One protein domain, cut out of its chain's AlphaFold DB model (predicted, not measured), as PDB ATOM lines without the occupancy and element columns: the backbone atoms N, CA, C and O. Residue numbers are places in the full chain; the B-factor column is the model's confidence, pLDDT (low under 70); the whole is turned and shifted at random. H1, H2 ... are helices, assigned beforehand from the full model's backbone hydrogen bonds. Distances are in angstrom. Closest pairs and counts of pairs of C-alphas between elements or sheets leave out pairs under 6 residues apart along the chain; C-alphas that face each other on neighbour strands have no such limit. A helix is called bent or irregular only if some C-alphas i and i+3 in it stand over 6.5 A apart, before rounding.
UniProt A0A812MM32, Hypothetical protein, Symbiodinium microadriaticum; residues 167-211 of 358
ATOM      1  N   TRP A 167     433.768 309.471 521.124       74.62
ATOM      2  CA  TRP A 167     432.997 310.234 520.145       74.62
ATOM      3  C   TRP A 167     432.552 309.356 518.969       74.62
ATOM      4  O   TRP A 167     431.384 309.398 518.591       74.62
ATOM      5  N   PHE A 168     433.437 308.502 518.445       71.56
ATOM      6  CA  PHE A 168     433.106 307.594 517.343       71.56
ATOM      7  C   PHE A 168     432.038 306.558 517.727       71.56
ATOM      8  O   PHE A 168     431.135 306.280 516.939       71.56
ATOM      9  N   VAL A 169     432.101 306.015 518.947       74.56
ATOM     10  CA  VAL A 169     431.084 305.080 519.458       74.56
ATOM     11  C   VAL A 169     429.730 305.773 519.629       74.56
ATOM     12  O   VAL A 169     428.718 305.214 519.213       74.56
ATOM     13  N   ASN A 170     429.702 306.990 520.178       76.06
ATOM     14  CA  ASN A 170     428.464 307.762 520.317       76.06
ATOM     15  C   ASN A 170     427.872 308.136 518.951       76.06
ATOM     16  O   ASN A 170     426.675 307.977 518.747       76.06
ATOM     17  N   LEU A 171     428.711 308.521 517.983       79.38
ATOM     18  CA  LEU A 171     428.286 308.776 516.606       79.38
ATOM     19  C   LEU A 171     427.669 307.526 515.961       79.38
ATOM     20  O   LEU A 171     426.632 307.610 515.308       79.38
ATOM     21  N   LEU A 172     428.288 306.357 516.144       77.69
ATOM     22  CA  LEU A 172     427.748 305.085 515.660       77.69
ATOM     23  C   LEU A 172     426.399 304.762 516.305       77.69
ATOM     24  O   LEU A 172     425.486 304.314 515.611       77.69
ATOM     25  N   LEU A 173     426.264 305.000 517.610       79.88
ATOM     26  CA  LEU A 173     425.028 304.751 518.341       79.88
ATOM     27  C   LEU A 173     423.902 305.695 517.892       79.88
ATOM     28  O   LEU A 173     422.793 305.223 517.652       79.88
ATOM     29  N   ASP A 174     424.200 306.979 517.681       80.56
ATOM     30  CA  ASP A 174     423.251 307.971 517.166       80.56
ATOM     31  C   ASP A 174     422.806 307.640 515.736       80.56
ATOM     32  O   ASP A 174     421.624 307.750 515.404       80.56
ATOM     33  N   VAL A 175     423.724 307.168 514.883       83.12
ATOM     34  CA  VAL A 175     423.386 306.700 513.530       83.12
ATOM     35  C   VAL A 175     422.474 305.476 513.598       83.12
ATOM     36  O   VAL A 175     421.457 305.441 512.903       83.12
ATOM     37  N   VAL A 176     422.780 304.494 514.449       85.69
ATOM     38  CA  VAL A 176     421.926 303.311 514.636       85.69
ATOM     39  C   VAL A 176     420.550 303.725 515.156       85.69
ATOM     40  O   VAL A 176     419.539 303.312 514.586       85.69
ATOM     41  N   GLN A 177     420.482 304.594 516.163       80.94
ATOM     42  CA  GLN A 177     419.220 305.086 516.704       80.94
ATOM     43  C   GLN A 177     418.397 305.827 515.640       80.94
ATOM     44  O   GLN A 177     417.226 305.503 515.445       80.94
ATOM     45  N   ALA A 178     419.012 306.729 514.872       78.56
ATOM     46  CA  ALA A 178     418.339 307.446 513.792       78.56
ATOM     47  C   ALA A 178     417.850 306.509 512.673       78.56
ATOM     48  O   ALA A 178     416.777 306.725 512.102       78.56
ATOM     49  N   THR A 179     418.600 305.448 512.350       77.38
ATOM     50  CA  THR A 179     418.140 304.436 511.382       77.38
ATOM     51  C   THR A 179     416.956 303.637 511.916       77.38
ATOM     52  O   THR A 179     415.985 303.444 511.186       77.38
ATOM     53  N   CYS A 180     416.977 303.249 513.193       81.62
ATOM     54  CA  CYS A 180     415.866 302.559 513.843       81.62
ATOM     55  C   CYS A 180     414.603 303.427 513.876       81.62
ATOM     56  O   CYS A 180     413.535 302.952 513.499       81.62
ATOM     57  N   GLU A 181     414.712 304.702 514.250       80.12
ATOM     58  CA  GLU A 181     413.576 305.631 514.276       80.12
ATOM     59  C   GLU A 181     412.950 305.798 512.883       80.12
ATOM     60  O   GLU A 181     411.729 305.737 512.739       80.12
ATOM     61  N   ARG A 182     413.768 305.903 511.825       80.25
ATOM     62  CA  ARG A 182     413.267 305.973 510.440       80.25
ATOM     63  C   ARG A 182     412.592 304.683 509.985       80.25
ATOM     64  O   ARG A 182     411.567 304.748 509.309       80.25
ATOM     65  N   VAL A 183     413.131 303.524 510.362       81.94
ATOM     66  CA  VAL A 183     412.512 302.223 510.064       81.94
ATOM     67  C   VAL A 183     411.177 302.084 510.791       81.94
ATOM     68  O   VAL A 183     410.199 301.664 510.179       81.94
ATOM     69  N   ILE A 184     411.100 302.489 512.061       81.56
ATOM     70  CA  ILE A 184     409.865 302.443 512.852       81.56
ATOM     71  C   ILE A 184     408.803 303.363 512.246       81.56
ATOM     72  O   ILE A 184     407.678 302.922 512.023       81.56
ATOM     73  N   VAL A 185     409.149 304.608 511.915       80.88
ATOM     74  CA  VAL A 185     408.208 305.549 511.284       80.88
ATOM     75  C   VAL A 185     407.746 305.027 509.920       80.88
ATOM     76  O   VAL A 185     406.553 305.060 509.632       80.88
ATOM     77  N   SER A 186     408.650 304.464 509.111       79.00
ATOM     78  CA  SER A 186     408.291 303.843 507.829       79.00
ATOM     79  C   SER A 186     407.378 302.623 507.997       79.00
ATOM     80  O   SER A 186     406.479 302.425 507.183       79.00
ATOM     81  N   MET A 187     407.591 301.807 509.032       76.19
ATOM     82  CA  MET A 187     406.741 300.654 509.347       76.19
ATOM     83  C   MET A 187     405.351 301.090 509.815       76.19
ATOM     84  O   MET A 187     404.356 300.508 509.394       76.19
ATOM     85  N   ILE A 188     405.264 302.133 510.647       79.31
ATOM     86  CA  ILE A 188     403.986 302.695 511.104       79.31
ATOM     87  C   ILE A 188     403.209 303.275 509.920       79.31
ATOM     88  O   ILE A 188     402.022 302.989 509.783       79.31
ATOM     89  N   GLN A 189     403.876 304.025 509.038       78.75
ATOM     90  CA  GLN A 189     403.250 304.590 507.841       78.75
ATOM     91  C   GLN A 189     402.703 303.486 506.922       78.75
ATOM     92  O   GLN A 189     401.549 303.541 506.511       78.75
ATOM     93  N   TRP A 190     403.481 302.422 506.694       79.06
ATOM     94  CA  TRP A 190     403.045 301.267 505.903       79.06
ATOM     95  C   TRP A 190     401.846 300.529 506.525       79.06
ATOM     96  O   TRP A 190     400.927 300.113 505.820       79.06
ATOM     97  N   CYS A 191     401.815 300.402 507.856       72.38
ATOM     98  CA  CYS A 191     400.673 299.835 508.574       72.38
ATOM     99  C   CYS A 191     399.406 300.698 508.453       72.38
ATOM    100  O   CYS A 191     398.305 300.145 508.417       72.38
ATOM    101  N   LEU A 192     399.547 302.024 508.385       76.00
ATOM    102  CA  LEU A 192     398.427 302.945 508.174       76.00
ATOM    103  C   LEU A 192     397.904 302.892 506.730       76.00
ATOM    104  O   LEU A 192     396.691 302.943 506.533       76.00
ATOM    105  N   ASP A 193     398.786 302.716 505.744       79.25
ATOM    106  CA  ASP A 193     398.412 302.606 504.326       79.25
ATOM    107  C   ASP A 193     397.743 301.253 503.990       79.25
ATOM    108  O   ASP A 193     396.912 301.160 503.079       79.25
ATOM    109  N   HIS A 194     398.052 300.188 504.744       80.94
ATOM    110  CA  HIS A 194     397.516 298.836 504.530       80.94
ATOM    111  C   HIS A 194     396.990 298.170 505.821       80.94
ATOM    112  O   HIS A 194     397.520 297.142 506.264       80.94
ATOM    113  N   PRO A 195     395.882 298.672 506.400       74.62
ATOM    114  CA  PRO A 195     395.396 298.241 507.715       74.62
ATOM    115  C   PRO A 195     394.954 296.769 507.751       74.62
ATOM    116  O   PRO A 195     395.167 296.072 508.743       74.62
ATOM    117  N   CYS A 196     394.389 296.254 506.655       74.44
ATOM    118  CA  CYS A 196     393.944 294.860 506.571       74.44
ATOM    119  C   CYS A 196     395.119 293.867 506.564       74.44
ATOM    120  O   CYS A 196     395.025 292.794 507.158       74.44
ATOM    121  N   VAL A 197     396.235 294.225 505.920       76.12
ATOM    122  CA  VAL A 197     397.436 293.377 505.838       76.12
ATOM    123  C   VAL A 197     398.181 293.376 507.174       76.12
ATOM    124  O   VAL A 197     398.630 292.320 507.620       76.12
ATOM    125  N   ALA A 198     398.240 294.526 507.851       72.31
ATOM    126  CA  ALA A 198     398.811 294.654 509.190       72.31
ATOM    127  C   ALA A 198     398.017 293.870 510.254       72.31
ATOM    128  O   ALA A 198     398.600 293.223 511.123       72.31
ATOM    129  N   LEU A 199     396.681 293.865 510.168       74.69
ATOM    130  CA  LEU A 199     395.838 293.056 511.054       74.69
ATOM    131  C   LEU A 199     396.038 291.554 510.824       74.69
ATOM    132  O   LEU A 199     396.157 290.804 511.790       74.69
ATOM    133  N   LEU A 200     396.121 291.111 509.565       74.31
ATOM    134  CA  LEU A 200     396.372 289.704 509.243       74.31
ATOM    135  C   LEU A 200     397.758 289.242 509.711       74.31
ATOM    136  O   LEU A 200     397.874 288.150 510.267       74.31
ATOM    137  N   SER A 201     398.799 290.063 509.550       72.31
ATOM    138  CA  SER A 201     400.145 289.721 510.019       72.31
ATOM    139  C   SER A 201     400.228 289.669 511.549       72.31
ATOM    140  O   SER A 201     400.774 288.709 512.094       72.31
ATOM    141  N   ALA A 202     399.614 290.623 512.258       74.19
ATOM    142  CA  ALA A 202     399.534 290.608 513.719       74.19
ATOM    143  C   ALA A 202     398.766 289.380 514.240       74.19
ATOM    144  O   ALA A 202     399.173 288.757 515.225       74.19
ATOM    145  N   LEU A 203     397.694 288.983 513.555       75.06
ATOM    146  CA  LEU A 203     396.891 287.813 513.900       75.06
ATOM    147  C   LEU A 203     397.671 286.504 513.681       75.06
ATOM    148  O   LEU A 203     397.603 285.609 514.515       75.06
ATOM    149  N   ILE A 204     398.493 286.414 512.631       75.88
ATOM    150  CA  ILE A 204     399.370 285.256 512.376       75.88
ATOM    151  C   ILE A 204     400.517 285.174 513.394       75.88
ATOM    152  O   ILE A 204     400.833 284.086 513.866       75.88
ATOM    153  N   VAL A 205     401.130 286.298 513.771       78.44
ATOM    154  CA  VAL A 205     402.248 286.316 514.735       78.44
ATOM    155  C   VAL A 205     401.774 286.016 516.161       78.44
ATOM    156  O   VAL A 205     402.499 285.388 516.929       78.44
ATOM    157  N   THR A 206     400.548 286.410 516.516       69.44
ATOM    158  CA  THR A 206     399.973 286.167 517.850       69.44
ATOM    159  C   THR A 206     399.277 284.811 517.968       69.44
ATOM    160  O   THR A 206     399.425 284.136 518.986       69.44
ATOM    161  N   LEU A 207     398.557 284.363 516.932       70.31
ATOM    162  CA  LEU A 207     397.872 283.066 516.943       70.31
ATOM    163  C   LEU A 207     398.747 281.919 516.432       70.31
ATOM    164  O   LEU A 207     398.521 280.785 516.836       70.31
ATOM    165  N   GLY A 208     399.769 282.171 515.613       68.75
ATOM    166  CA  GLY A 208     400.676 281.142 515.087       68.75
ATOM    167  C   GLY A 208     401.374 280.309 516.173       68.75
ATOM    168  O   GLY A 208     401.315 279.077 516.113       68.75
ATOM    169  N   PRO A 209     401.965 280.930 517.214       71.06
ATOM    170  CA  PRO A 209     402.562 280.206 518.337       71.06
ATOM    171  C   PRO A 209     401.526 279.431 519.164       71.06
ATOM    172  O   PRO A 209     401.783 278.302 519.583       71.06
ATOM    173  N   CYS A 210     400.327 279.996 519.348       66.69
ATOM    174  CA  CYS A 210     399.221 279.354 520.064       66.69
ATOM    175  C   CYS A 210     398.651 278.153 519.292       66.69
ATOM    176  O   CYS A 210     398.377 277.114 519.888       66.69
ATOM    177  N   CYS A 211     398.530 278.249 517.967       64.06
ATOM    178  CA  CYS A 211     398.103 277.155 517.097       64.06
ATOM    179  C   CYS A 211     399.146 276.034 517.058       64.06
ATOM    180  O   CYS A 211     398.775 274.870 517.167       64.06
TER     181      CYS A 211
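AT A GLANCE: This is residues 167 to 211 of the 358 residues of the protein "Hypothetical protein" of Symbiodinium microadriaticum (UniProt A0A812MM32). Two helices meet near their ends as an open L: the long H1 makes one arm, and the shorter H2 turns off from its far end to make the other. Residues 167 to 186 of H1 and 200 to 211 of H2 stand free, and the space between the arms is empty. The printed part has 45 residues with two named helices, H1 then H2, and no named strand; its class is all helix. It is extended, with a radius of gyration of the C-alphas of 15.7 A, and flat, spanning 47 by 26 by 6 A.

HOW THE PARTS SIT: H1, residues 167 to 193, is joined by a tight link of one residue, His 194, to H2, residues 195 to 211. The two helices are close but not clearly touching, with 2 pairs of C-alphas within 8 A. Their closest C-alphas, those of Cys 191 and Ala 198, are 5.5 A apart. Their lines are about perpendicular, at 76 degrees, and their centres are 24.3 A apart. In H1 every O i to N i+4 pair is within hydrogen-bond range; in H2 11 of 13 are.

IN THESE COORDINATES: H1 begins at C-alpha 167, at (432.997, 310.234, 520.145), and ends at C-alpha 193, at (398.412, 302.606, 504.326), a length of 38.8 A. H2 measures 23.2 A from C-alpha 195 to C-alpha 211, at (398.103, 277.155, 517.097). H2 has a kink of 27 degrees near residue 205. It is irregular, but only just: C-alphas 206 and 209 are 6.52 A apart.

THE WHOLE: The two C-alphas farthest apart, those of Trp 167 and Cys 211, are 48.2 A apart. The printed part has no cut, and no link is long. The mean pLDDT of the printed part is 76.4; residues 206, 208 and 210 to 211 are under 70.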